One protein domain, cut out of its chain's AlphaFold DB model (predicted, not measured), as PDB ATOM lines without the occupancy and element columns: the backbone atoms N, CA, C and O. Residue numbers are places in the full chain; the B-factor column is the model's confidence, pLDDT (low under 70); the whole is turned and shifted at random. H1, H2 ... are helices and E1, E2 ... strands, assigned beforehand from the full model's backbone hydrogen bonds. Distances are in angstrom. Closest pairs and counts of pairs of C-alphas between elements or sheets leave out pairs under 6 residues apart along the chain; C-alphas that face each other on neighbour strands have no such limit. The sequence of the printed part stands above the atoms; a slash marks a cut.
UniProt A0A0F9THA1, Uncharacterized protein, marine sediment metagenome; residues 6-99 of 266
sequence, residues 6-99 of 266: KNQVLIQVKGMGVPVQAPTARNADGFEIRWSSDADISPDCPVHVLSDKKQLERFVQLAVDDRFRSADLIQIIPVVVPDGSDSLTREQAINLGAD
ATOM      1  N   LYS A   6     -47.926  41.840  23.105       78.56
ATOM      2  CA  LYS A   6     -47.088  42.616  24.026       78.56
ATOM      3  C   LYS A   6     -45.663  42.082  24.049       78.56
ATOM      4  O   LYS A   6     -45.444  40.874  24.098       78.56
ATOM      5  N   ASN A   7     -44.711  43.012  24.055       83.38
ATOM      6  CA  ASN A   7     -43.308  42.707  24.302       83.38
ATOM      7  C   ASN A   7     -43.135  42.428  25.793       83.38
ATOM      8  O   ASN A   7     -43.441  43.282  26.624       83.38
ATOM      9  N   GLN A   8     -42.652  41.238  26.102       89.25
ATOM     10  CA  GLN A   8     -42.330  40.778  27.441       89.25
ATOM     11  C   GLN A   8     -40.910  40.208  27.442       89.25
ATOM     12  O   GLN A   8     -40.204  40.220  26.428       89.25
ATOM     13  N   VAL A   9     -40.468  39.747  28.602       90.50
ATOM     14  CA  VAL A   9     -39.106  39.282  28.818       90.50
ATOM     15  C   VAL A   9     -39.127  37.944  29.535       90.50
ATOM     16  O   VAL A   9     -39.743  37.797  30.587       90.50
ATOM     17  N   LEU A  10     -38.396  36.983  28.991       90.31
ATOM     18  CA  LEU A  10     -38.034  35.754  29.675       90.31
ATOM     19  C   LEU A  10     -36.650  35.934  30.300       90.31
ATOM     20  O   LEU A  10     -35.735  36.461  29.665       90.31
ATOM     21  N   ILE A  11     -36.500  35.495  31.546       91.19
ATOM     22  CA  ILE A  11     -35.210  35.456  32.233       91.19
ATOM     23  C   ILE A  11     -34.755  34.009  32.368       91.19
ATOM     24  O   ILE A  11     -35.528  33.127  32.732       91.19
ATOM     25  N   GLN A  12     -33.486  33.776  32.087       90.94
ATOM     26  CA  GLN A  12     -32.833  32.499  32.286       90.94
ATOM     27  C   GLN A  12     -31.553  32.740  33.073       90.94
ATOM     28  O   GLN A  12     -30.775  33.635  32.748       90.94
ATOM     29  N   VAL A  13     -31.349  31.965  34.132       89.94
ATOM     30  CA  VAL A  13     -30.194  32.112  35.016       89.94
ATOM     31  C   VAL A  13     -29.422  30.805  35.016       89.94
ATOM     32  O   VAL A  13     -29.919  29.766  35.454       89.94
ATOM     33  N   LYS A  14     -28.185  30.848  34.530       87.00
ATOM     34  CA  LYS A  14     -27.299  29.689  34.497       87.00
ATOM     35  C   LYS A  14     -27.091  29.166  35.916       87.00
ATOM     36  O   LYS A  14     -26.624  29.887  36.794       87.00
ATOM     37  N   GLY A  15     -27.445  27.902  36.133       79.38
ATOM     38  CA  GLY A  15     -27.392  27.280  37.453       79.38
ATOM     39  C   GLY A  15     -28.587  27.584  38.362       79.38
ATOM     40  O   GLY A  15     -28.580  27.122  39.488       79.38
ATOM     41  N   MET A  16     -29.622  28.309  37.938       83.31
ATOM     42  CA  MET A  16     -30.937  28.317  38.617       83.31
ATOM     43  C   MET A  16     -32.075  27.884  37.685       83.31
ATOM     44  O   MET A  16     -33.162  27.545  38.135       83.31
ATOM     45  N   GLY A  17     -31.837  27.874  36.377       90.12
ATOM     46  CA  GLY A  17     -32.833  27.499  35.391       90.12
ATOM     47  C   GLY A  17     -33.660  28.692  34.921       90.12
ATOM     48  O   GLY A  17     -33.177  29.825  34.839       90.12
ATOM     49  N   VAL A  18     -34.917  28.429  34.587       92.50
ATOM     50  CA  VAL A  18     -35.903  29.442  34.205       92.50
ATOM     51  C   VAL A  18     -37.026  29.507  35.241       92.50
ATOM     52  O   VAL A  18     -37.334  28.494  35.874       92.50
ATOM     53  N   PRO A  19     -37.677  30.662  35.426       92.56
ATOM     54  CA  PRO A  19     -38.873  30.735  36.241       92.56
ATOM     55  C   PRO A  19     -40.046  30.071  35.518       92.56
ATOM     56  O   PRO A  19     -40.315  30.350  34.349       92.56
ATOM     57  N   VAL A  20     -40.772  29.210  36.220       92.94
ATOM     58  CA  VAL A  20     -41.949  28.506  35.706       92.94
ATOM     59  C   VAL A  20     -43.151  28.708  36.622       92.94
ATOM     60  O   VAL A  20     -43.002  28.937  37.823       92.94
ATOM     61  N   GLN A  21     -44.348  28.612  36.051       92.88
ATOM     62  CA  GLN A  21     -45.608  28.628  36.785       92.88
ATOM     63  C   GLN A  21     -45.944  27.199  37.228       92.88
ATOM     64  O   GLN A  21     -46.401  26.364  36.444       92.88
ATOM     65  N   ALA A  22     -45.684  26.905  38.497       90.25
ATOM     66  CA  ALA A  22     -45.986  25.622  39.113       90.25
ATOM     67  C   ALA A  22     -47.417  25.631  39.677       90.25
ATOM     68  O   ALA A  22     -47.735  26.524  40.461       90.25
ATOM     69  N   PRO A  23     -48.291  24.667  39.336       89.31
ATOM     70  CA  PRO A  23     -49.658  24.639  39.854       89.31
ATOM     71  C   PRO A  23     -49.701  24.597  41.388       89.31
ATOM     72  O   PRO A  23     -49.004  23.798  42.015       89.31
ATOM     73  N   THR A  24     -50.547  25.421  42.007       86.00
ATOM     74  CA  THR A  24     -50.715  25.454  43.466       86.00
ATOM     75  C   THR A  24     -52.153  25.772  43.855       86.00
ATOM     76  O   THR A  24     -52.850  26.523  43.183       86.00
ATOM     77  N   ALA A  25     -52.605  25.219  44.982       85.31
ATOM     78  CA  ALA A  25     -53.911  25.537  45.567       85.31
ATOM     79  C   ALA A  25     -53.837  26.677  46.603       85.31
ATOM     80  O   ALA A  25     -54.827  26.990  47.261       85.31
ATOM     81  N   ARG A  26     -52.645  27.252  46.818       79.44
ATOM     82  CA  ARG A  26     -52.388  28.219  47.898       79.44
ATOM     83  C   ARG A  26     -52.834  29.641  47.568       79.44
ATOM     84  O   ARG A  26     -53.025  30.427  48.493       79.44
ATOM     85  N   ASN A  27     -52.972  29.982  46.291       83.38
ATOM     86  CA  ASN A  27     -53.335  31.318  45.836       83.38
ATOM     87  C   ASN A  27     -54.481  31.290  44.816       83.38
ATOM     88  O   ASN A  27     -54.802  30.255  44.238       83.38
ATOM     89  N   ALA A  28     -55.104  32.453  44.623       81.19
ATOM     90  CA  ALA A  28     -56.234  32.619  43.711       81.19
ATOM     91  C   ALA A  28     -55.842  32.442  42.234       81.19
ATOM     92  O   ALA A  28     -56.670  32.009  41.439       81.19
ATOM     93  N   ASP A  29     -54.583  32.735  41.893       80.56
ATOM     94  CA  ASP A  29     -54.055  32.609  40.530       80.56
ATOM     95  C   ASP A  29     -53.838  31.142  40.117       80.56
ATOM     96  O   ASP A  29     -53.712  30.837  38.935       80.56
ATOM     97  N   GLY A  30     -53.822  30.213  41.082       86.75
ATOM     98  CA  GLY A  30     -53.704  28.776  40.833       86.75
ATOM     99  C   GLY A  30     -52.288  28.294  40.505       86.75
ATOM    100  O   GLY A  30     -52.103  27.113  40.199       86.75
ATOM    101  N   PHE A  31     -51.280  29.169  40.574       88.44
ATOM    102  CA  PHE A  31     -49.874  28.823  40.361       88.44
ATOM    103  C   PHE A  31     -48.917  29.647  41.234       88.44
ATOM    104  O   PHE A  31     -49.177  30.802  41.549       88.44
ATOM    105  N   GLU A  32     -47.774  29.072  41.597       88.94
ATOM    106  CA  GLU A  32     -46.640  29.770  42.207       88.94
ATOM    107  C   GLU A  32     -45.469  29.845  41.221       88.94
ATOM    108  O   GLU A  32     -45.270  28.946  40.406       88.94
ATOM    109  N   ILE A  33     -44.686  30.923  41.286       88.19
ATOM    110  CA  ILE A  33     -43.481  31.055  40.462       88.19
ATOM    111  C   ILE A  33     -42.338  30.334  41.173       88.19
ATOM    112  O   ILE A  33     -41.987  30.674  42.305       88.19
ATOM    113  N   ARG A  34     -41.773  29.333  40.503       89.19
ATOM    114  CA  ARG A  34     -40.706  28.459  41.011       89.19
ATOM    115  C   ARG A  34     -39.587  28.362  39.984       89.19
ATOM    116  O   ARG A  34     -39.769  28.753  38.832       89.19
ATOM    117  N   TRP A  35     -38.434  27.849  40.389       89.75
ATOM    118  CA  TRP A  35     -37.328  27.626  39.463       89.75
ATOM    119  C   TRP A  35     -37.483  26.269  38.779       89.75
ATOM    120  O   TRP A  35     -37.825  25.278  39.419       89.75
ATOM    121  N   SER A  36     -37.189  26.192  37.479       91.25
ATOM    122  CA  SER A  36     -37.186  24.919  36.745       91.25
ATOM    123  C   SER A  36     -36.164  23.923  37.289       91.25
ATOM    124  O   SER A  36     -36.264  22.742  36.969       91.25
ATOM    125  N   SER A  37     -35.191  24.381  38.087       89.12
ATOM    126  CA  SER A  37     -34.226  23.521  38.770       89.12
ATOM    127  C   SER A  37     -34.731  22.903  40.072       89.12
ATOM    128  O   SER A  37     -34.022  22.096  40.670       89.12
ATOM    129  N   ASP A  38     -35.915  23.283  40.547       87.12
ATOM    130  CA  ASP A  38     -36.497  22.694  41.749       87.12
ATOM    131  C   ASP A  38     -36.890  21.232  41.462       87.12
ATOM    132  O   ASP A  38     -37.562  20.934  40.471       87.12
ATOM    133  N   ALA A  39     -36.490  20.305  42.337       82.25
ATOM    134  CA  ALA A  39     -36.650  18.871  42.074       82.25
ATOM    135  C   ALA A  39     -38.114  18.405  41.960       82.25
ATOM    136  O   ALA A  39     -38.408  17.472  41.214       82.25
ATOM    137  N   ASP A  40     -39.035  19.080  42.654       82.44
ATOM    138  CA  ASP A  40     -40.464  18.731  42.668       82.44
ATOM    139  C   ASP A  40     -41.233  19.336  41.479       82.44
ATOM    140  O   ASP A  40     -42.430  19.095  41.313       82.44
ATOM    141  N   ILE A  41     -40.567  20.158  40.664       86.56
ATOM    142  CA  ILE A  41     -41.185  20.857  39.543       86.56
ATOM    143  C   ILE A  41     -41.097  20.006  38.282       86.56
ATOM    144  O   ILE A  41     -40.025  19.525  37.899       86.56
ATOM    145  N   SER A  42     -42.246  19.852  37.619       86.00
ATOM    146  CA  SER A  42     -42.345  19.152  36.342       86.00
ATOM    147  C   SER A  42     -41.568  19.899  35.251       86.00
ATOM    148  O   SER A  42     -41.669  21.128  35.165       86.00
ATOM    149  N   PRO A  43     -40.838  19.192  34.368       84.44
ATOM    150  CA  PRO A  43     -40.168  19.811  33.225       84.44
ATOM    151  C   PRO A  43     -41.143  20.453  32.222       84.44
ATOM    152  O   PRO A  43     -40.719  21.280  31.415       84.44
ATOM    153  N   ASP A  44     -42.428  20.094  32.289       86.44
ATOM    154  CA  ASP A  44     -43.477  20.590  31.392       86.44
ATOM    155  C   ASP A  44     -44.188  21.842  31.927       86.44
ATOM    156  O   ASP A  44     -45.102  22.362  31.283       86.44
ATOM    157  N   CYS A  45     -43.796  22.338  33.108       90.94
ATOM    158  CA  CYS A  45     -44.366  23.565  33.652       90.94
ATOM    159  C   CYS A  45     -44.123  24.748  32.695       90.94
ATOM    160  O   CYS A  45     -42.998  24.934  32.213       90.94
ATOM    161  N   PRO A  46     -45.157  25.565  32.419       92.06
ATOM    162  CA  PRO A  46     -45.026  26.689  31.512       92.06
ATOM    163  C   PRO A  46     -44.102  27.752  32.109       92.06
ATOM    164  O   PRO A  46     -44.067  27.984  33.318       92.06
ATOM    165  N   VAL A  47     -43.333  28.394  31.243       93.38
ATOM    166  CA  VAL A  47     -42.349  29.413  31.598       93.38
ATOM    167  C   VAL A  47     -43.063  30.699  31.937       93.38
ATOM    168  O   VAL A  47     -43.924  31.128  31.176       93.38
ATOM    169  N   HIS A  48     -42.684  31.333  33.038       92.88
ATOM    170  CA  HIS A  48     -43.215  32.635  33.400       92.88
ATOM    171  C   HIS A  48     -42.481  33.745  32.638       92.88
ATOM    172  O   HIS A  48     -41.247  33.769  32.597       92.88
ATOM    173  N   VAL A  49     -43.233  34.676  32.052       92.19
ATOM    174  CA  VAL A  49     -42.685  35.853  31.366       92.19
ATOM    175  C   VAL A  49     -43.005  37.132  32.136       92.19
ATOM    176  O   VAL A  49     -44.051  37.270  32.764       92.19
ATOM    177  N   LEU A  50     -42.065  38.071  32.104       89.25
ATOM    178  CA  LEU A  50     -42.097  39.320  32.857       89.25
ATOM    179  C   LEU A  50     -42.478  40.471  31.929       89.25
ATOM    180  O   LEU A  50     -41.911  40.638  30.848       89.25
ATOM    181  N   SER A  51     -43.444  41.281  32.351       83.56
ATOM    182  CA  SER A  51     -44.093  42.246  31.465       83.56
ATOM    183  C   SER A  51     -43.329  43.562  31.331       83.56
ATOM    184  O   SER A  51     -43.407  44.215  30.293       83.56
ATOM    185  N   ASP A  52     -42.621  43.990  32.378       80.94
ATOM    186  CA  ASP A  52     -41.955  45.289  32.405       80.94
ATOM    187  C   ASP A  52     -40.566  45.251  33.065       80.94
ATOM    188  O   ASP A  52     -40.170  44.322  33.773       80.94
ATOM    189  N   LYS A  53     -39.797  46.321  32.826       82.31
ATOM    190  CA  LYS A  53     -38.454  46.479  33.396       82.31
ATOM    191  C   LYS A  53     -38.480  46.498  34.930       82.31
ATOM    192  O   LYS A  53     -37.552  46.008  35.561       82.31
ATOM    193  N   LYS A  54     -39.540  47.049  35.533       85.81
ATOM    194  CA  LYS A  54     -39.671  47.149  36.994       85.81
ATOM    195  C   LYS A  54     -39.878  45.780  37.641       85.81
ATOM    196  O   LYS A  54     -39.262  45.502  38.665       85.81
ATOM    197  N   GLN A  55     -40.715  44.928  37.054       85.25
ATOM    198  CA  GLN A  55     -40.892  43.540  37.465       85.25
ATOM    199  C   GLN A  55     -39.598  42.768  37.283       85.25
ATOM    200  O   GLN A  55     -39.228  42.043  38.195       85.25
ATOM    201  N   LEU A  56     -38.881  42.963  36.173       85.88
ATOM    202  CA  LEU A  56     -37.585  42.321  35.958       85.88
ATOM    203  C   LEU A  56     -36.563  42.703  37.035       85.88
ATOM    204  O   LEU A  56     -35.985  41.822  37.666       85.88
ATOM    205  N   GLU A  57     -36.374  44.000  37.287       87.44
ATOM    206  CA  GLU A  57     -35.462  44.490  38.331       87.44
ATOM    207  C   GLU A  57     -35.856  43.930  39.708       87.44
ATOM    208  O   GLU A  57     -35.008  43.415  40.439       87.44
ATOM    209  N   ARG A  58     -37.153  43.949  40.039       86.12
ATOM    210  CA  ARG A  58     -37.674  43.398  41.296       86.12
ATOM    211  C   ARG A  58     -37.504  41.879  41.387       86.12
ATOM    212  O   ARG A  58     -37.183  41.373  42.457       86.12
ATOM    213  N   PHE A  59     -37.719  41.156  40.293       87.19
ATOM    214  CA  PHE A  59     -37.581  39.705  40.234       87.19
ATOM    215  C   PHE A  59     -36.124  39.301  40.461       87.19
ATOM    216  O   PHE A  59     -35.848  38.469  41.319       87.19
ATOM    217  N   VAL A  60     -35.178  39.963  39.791       86.44
ATOM    218  CA  VAL A  60     -33.741  39.733  40.009       86.44
ATOM    219  C   VAL A  60     -33.348  40.037  41.459       86.44
ATOM    220  O   VAL A  60     -32.615  39.266  42.070       86.44
ATOM    221  N   GLN A  61     -33.877  41.110  42.052       83.12
ATOM    222  CA  GLN A  61     -33.573  41.492  43.437       83.12
ATOM    223  C   GLN A  61     -34.172  40.572  44.509       83.12
ATOM    224  O   GLN A  61     -33.646  40.542  45.624       83.12
ATOM    225  N   LEU A  62     -35.267  39.864  44.225       82.56
ATOM    226  CA  LEU A  62     -35.981  39.069  45.231       82.56
ATOM    227  C   LEU A  62     -35.873  37.557  45.015       82.56
ATOM    228  O   LEU A  62     -35.870  36.818  45.993       82.56
ATOM    229  N   ALA A  63     -35.809  37.096  43.765       80.44
ATOM    230  CA  ALA A  63     -35.906  35.679  43.415       80.44
ATOM    231  C   ALA A  63     -34.575  35.058  42.966       80.44
ATOM    232  O   ALA A  63     -34.416  33.842  43.059       80.44
ATOM    233  N   VAL A  64     -33.624  35.867  42.485       81.88
ATOM    234  CA  VAL A  64     -32.283  35.402  42.095       81.88
ATOM    235  C   VAL A  64     -31.347  35.557  43.289       81.88
ATOM    236  O   VAL A  64     -31.216  36.655  43.827       81.88
ATOM    237  N   ASP A  65     -30.696  34.473  43.702       79.81
ATOM    238  CA  ASP A  65     -29.675  34.489  44.757       79.81
ATOM    239  C   ASP A  65     -28.481  35.361  44.322       79.81
ATOM    240  O   ASP A  65     -28.086  35.340  43.154       79.81
ATOM    241  N   ASP A  66     -27.914  36.140  45.250       79.31
ATOM    242  CA  ASP A  66     -26.803  37.067  44.997       79.31
ATOM    243  C   ASP A  66     -25.622  36.415  44.262       79.31
ATOM    244  O   ASP A  66     -25.004  37.051  43.407       79.31
ATOM    245  N   ARG A  67     -25.356  35.124  44.512       81.38
ATOM    246  CA  ARG A  67     -24.299  34.346  43.840       81.38
ATOM    247  C   ARG A  67     -24.492  34.240  42.326       81.38
ATOM    248  O   ARG A  67     -23.520  34.056  41.599       81.38
ATOM    249  N   PHE A  68     -25.731  34.362  41.854       82.75
ATOM    250  CA  PHE A  68     -26.107  34.229  40.447       82.75
ATOM    251  C   PHE A  68     -26.430  35.576  39.784       82.75
ATOM    252  O   PHE A  68     -26.742  35.615  38.595       82.75
ATOM    253  N   ARG A  69     -26.293  36.701  40.504       85.06
ATOM    254  CA  ARG A  69     -26.502  38.067  39.981       85.06
ATOM    255  C   ARG A  69     -25.292  38.600  39.206       85.06
ATOM    256  O   ARG A  69     -24.886  39.746  39.382       85.06
ATOM    257  N   SER A  70     -24.712  37.768  38.347       86.88
ATOM    258  CA  SER A  70     -23.669  38.184  37.407       86.88
ATOM    259  C   SER A  70     -24.251  38.318  36.005       86.88
ATOM    260  O   SER A  70     -25.087  37.510  35.598       86.88
ATOM    261  N   ALA A  71     -23.781  39.308  35.245       79.75
ATOM    262  CA  ALA A  71     -24.197  39.508  33.857       79.75
ATOM    263  C   ALA A  71     -23.917  38.273  32.982       79.75
ATOM    264  O   ALA A  71     -24.705  37.963  32.099       79.75
ATOM    265  N   ASP A  72     -22.853  37.524  33.285       88.06
ATOM    266  CA  ASP A  72     -22.473  36.317  32.536       88.06
ATOM    267  C   ASP A  72     -23.372  35.106  32.836       88.06
ATOM    268  O   ASP A  72     -23.323  34.093  32.137       88.06
ATOM    269  N   LEU A  73     -24.168  35.180  33.908       87.75
ATOM    270  CA  LEU A  73     -25.056  34.106  34.348       87.75
ATOM    271  C   LEU A  73     -26.518  34.383  34.002       87.75
ATOM    272  O   LEU A  73     -27.310  33.445  33.988       87.75
ATOM    273  N   ILE A  74     -26.881  35.638  33.727       90.38
ATOM    274  CA  ILE A  74     -28.259  36.037  33.446       90.38
ATOM    275  C   ILE A  74     -28.422  36.300  31.952       90.38
ATOM    276  O   ILE A  74     -27.879  37.254  31.401       90.38
ATOM    277  N   GLN A  75     -29.263  35.494  31.318       90.75
ATOM    278  CA  GLN A  75     -29.722  35.704  29.958       90.75
ATOM    279  C   GLN A  75     -31.139  36.285  29.977       90.75
ATOM    280  O   GLN A  75     -32.045  35.776  30.636       90.75
ATOM    281  N   ILE A  76     -31.317  37.376  29.238       90.75
ATOM    282  CA  ILE A  76     -32.585  38.088  29.098       90.75
ATOM    283  C   ILE A  76     -33.037  37.928  27.651       90.75
ATOM    284  O   ILE A  76     -32.351  38.380  26.735       90.75
ATOM    285  N   ILE A  77     -34.184  37.288  27.448       90.75
ATOM    286  CA  ILE A  77     -34.703  36.950  26.124       90.75
ATOM    287  C   ILE A  77     -35.981  37.757  25.882       90.75
ATOM    288  O   ILE A  77     -36.963  37.573  26.606       90.75
ATOM    289  N   PRO A  78     -36.000  38.675  24.901       89.06
ATOM    290  CA  PRO A  78     -37.213  39.395  24.549       89.06
ATOM    291  C   PRO A  78     -38.194  38.441  23.859       89.06
ATOM    292  O   PRO A  78     -37.830  37.728  22.925       89.06
ATOM    293  N   VAL A  79     -39.447  38.447  24.303       88.44
ATOM    294  CA  VAL A  79     -40.500  37.568  23.786       88.44
ATOM    295  C   VAL A  79     -41.758  38.365  23.464       88.44
ATOM    296  O   VAL A  79     -42.030  39.402  24.068       88.44
ATOM    297  N   VAL A  80     -42.536  37.887  22.496       85.44
ATOM    298  CA  VAL A  80     -43.813  38.499  22.115       85.44
ATOM    299  C   VAL A  80     -44.923  37.516  22.448       85.44
ATOM    300  O   VAL A  80     -44.971  36.427  21.879       85.44
ATOM    301  N   VAL A  81     -45.804  37.903  23.366       84.69
ATOM    302  CA  VAL A  81     -46.912  37.060  23.836       84.69
ATOM    303  C   VAL A  81     -48.260  37.760  23.659       84.69
ATOM    304  O   VAL A  81     -48.307  38.999  23.620       84.69
ATOM    305  N   PRO A  82     -49.363  36.995  23.537       84.94
ATOM    306  CA  PRO A  82     -50.706  37.557  23.493       84.94
ATOM    307  C   PRO A  82     -51.003  38.424  24.719       84.94
ATOM    308  O   PRO A  82     -50.568  38.134  25.833       84.94
ATOM    309  N   ASP A  83     -51.775  39.485  24.523       77.31
ATOM    310  CA  ASP A  83     -52.209  40.360  25.603       77.31
ATOM    311  C   ASP A  83     -53.042  39.572  26.624       77.31
ATOM    312  O   ASP A  83     -53.975  38.855  26.260       77.31
ATOM    313  N   GLY A  84     -52.670  39.688  27.900       75.00
ATOM    314  CA  GLY A  84     -53.240  38.908  29.001       75.00
ATOM    315  C   GLY A  84     -52.588  37.542  29.242       75.00
ATOM    316  O   GLY A  84     -52.982  36.866  30.186       75.00
ATOM    317  N   SER A  85     -51.598  37.142  28.438       83.62
ATOM    318  CA  SER A  85     -50.775  35.958  28.698       83.62
ATOM    319  C   SER A  85     -49.480  36.345  29.416       83.62
ATOM    320  O   SER A  85     -48.813  37.316  29.044       83.62
ATOM    321  N   ASP A  86     -49.137  35.580  30.447       87.00
ATOM    322  CA  ASP A  86     -47.931  35.727  31.264       87.00
ATOM    323  C   ASP A  86     -47.072  34.449  31.265       87.00
ATOM    324  O   ASP A  86     -46.193  34.271  32.119       87.00
ATOM    325  N   SER A  87     -47.301  33.567  30.282       90.69
ATOM    326  CA  SER A  87     -46.542  32.332  30.144       90.69
ATOM    327  C   SER A  87     -46.340  31.829  28.718       90.69
ATOM    328  O   SER A  87     -47.032  32.211  27.776       90.69
ATOM    329  N   LEU A  88     -45.333  30.968  28.571       91.38
ATOM    330  CA  LEU A  88     -44.937  30.303  27.330       91.38
ATOM    331  C   LEU A  88     -44.728  28.810  27.581       91.38
ATOM    332  O   LEU A  88     -44.329  28.405  28.671       91.38
ATOM    333  N   THR A  89     -44.926  27.972  26.566       91.62
ATOM    334  CA  THR A  89     -44.497  26.571  26.671       91.62
ATOM    335  C   THR A  89     -42.971  26.469  26.611       91.62
ATOM    336  O   THR A  89     -42.290  27.344  26.068       91.62
ATOM    337  N   ARG A  90     -42.417  25.369  27.134       89.94
ATOM    338  CA  ARG A  90     -40.978  25.076  27.039       89.94
ATOM    339  C   ARG A  90     -40.480  25.127  25.592       89.94
ATOM    340  O   ARG A  90     -39.471  25.762  25.311       89.94
ATOM    341  N   GLU A  91     -41.211  24.505  24.669       90.25
ATOM    342  CA  GLU A  91     -40.868  24.491  23.241       90.25
ATOM    343  C   GLU A  91     -40.833  25.901  22.642       90.25
ATOM    344  O   GLU A  91     -39.914  26.242  21.900       90.25
ATOM    345  N   GLN A  92     -41.803  26.753  22.996       91.19
ATOM    346  CA  GLN A  92     -41.828  28.146  22.551       91.19
ATOM    347  C   GLN A  92     -40.625  28.925  23.083       91.19
ATOM    348  O   GLN A  92     -39.987  29.646  22.320       91.19
ATOM    349  N   ALA A  93     -40.282  28.757  24.362       89.69
ATOM    350  CA  ALA A  93     -39.126  29.415  24.961       89.69
ATOM    351  C   ALA A  93     -37.804  28.984  24.301       89.69
ATOM    352  O   ALA A  93     -36.973  29.837  23.991       89.69
ATOM    353  N   ILE A  94     -37.630  27.687  24.027       90.69
ATOM    354  CA  ILE A  94     -36.442  27.157  23.337       90.69
ATOM    355  C   ILE A  94     -36.339  27.736  21.922       90.69
ATOM    356  O   ILE A  94     -35.279  28.219  21.528       90.69
ATOM    357  N   ASN A  95     -37.449  27.777  21.179       90.06
ATOM    358  CA  ASN A  95     -37.484  28.368  19.837       90.06
ATOM    359  C   ASN A  95     -37.138  29.868  19.830       90.06
ATOM    360  O   ASN A  95     -36.665  30.386  18.819       90.06
ATOM    361  N   LEU A  96     -37.360  30.563  20.947       88.44
ATOM    362  CA  LEU A  96     -37.015  31.974  21.140       88.44
ATOM    363  C   LEU A  96     -35.575  32.179  21.645       88.44
ATOM    364  O   LEU A  96     -35.149  33.320  21.813       88.44
ATOM    365  N   GLY A  97     -34.812  31.098  21.844       87.50
ATOM    366  CA  GLY A  97     -33.389  31.131  22.186       87.50
ATOM    367  C   GLY A  97     -33.057  30.788  23.640       87.50
ATOM    368  O   GLY A  97     -31.925  31.035  24.058       87.50
ATOM    369  N   ALA A  98     -34.008  30.258  24.417       88.44
ATOM    370  CA  ALA A  98     -33.718  29.752  25.756       88.44
ATOM    371  C   ALA A  98     -32.922  28.442  25.683       88.44
ATOM    372  O   ALA A  98     -33.257  27.542  24.912       88.44
ATOM    373  N   ASP A  99     -31.893  28.318  26.519       89.25
ATOM    374  CA  ASP A  99     -31.059  27.118  26.579       89.25
ATOM    375  C   ASP A  99     -31.854  25.929  27.164       89.25
ATOM    376  O   ASP A  99     -32.296  26.013  28.318       89.25
TER     377      ASP A  99
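This is residues 6 to 99 of the 266 residues of an uncharacterized protein of marine sediment metagenome (UniProt A0A0F9THA1). A long two-stranded antiparallel ribbon, E1 and E4, and a shorter hairpin, E2 and E3, make a rounded body, with H1 and H2 on different sides of the long ribbon. A long loop, residues 36 to 52, runs from the hairpin to H1, and its residues 47 to 48 pair with residues 87 to 88. The printed part has 94 residues, in the order E1 E2 E3 H1 E4 H2. The class is mixed, helices and strands, with 44 residues, under half, in named elements. It is compact, with a radius of gyration of the C-alphas of 12.6 A and spans of 34 by 29 by 25 A.

E1, residues 6 to 13, and E4, residues 74 to 82, are antiparallel neighbours at 150 degrees; N 8 and O 79 are within hydrogen-bond range at 2.8 A. The closest C-alphas of E1 and H1, residues 53 to 63, are those of Val 9 and Leu 56, 7.9 A apart. Those of E1 and H2, residues 90 to 95, are Leu 10 and Ala 93, 8.0 A apart. E2, residues 19 to 23, and E3, residues 31 to 35, form an antiparallel hairpin at 141 degrees, with N 20 and O 34 at 2.8 A. The closest C-alphas of E1 and E2 are those of Ile 11 and Pro 19, 7.2 A apart. H1 and H2 are apart. In both helices every O i to N i+4 pair is within hydrogen-bond range.

E1 begins at C-alpha 6 (-47.088, 42.616, 24.026) and is 22.7 A long; E4 is 24.6 A. E2 measures 12.9 A, E3 12.6 A and H1 15.0 A. H2, 8.7 A, ends at C-alpha 95 (-37.484, 28.368, 19.837).

The two C-alphas farthest apart, of Ala 28 and Asp 72, are 35.8 A apart. The printed part has no cut. The link from E3 to H1 is long. No printed residue is under 70 in pLDDT.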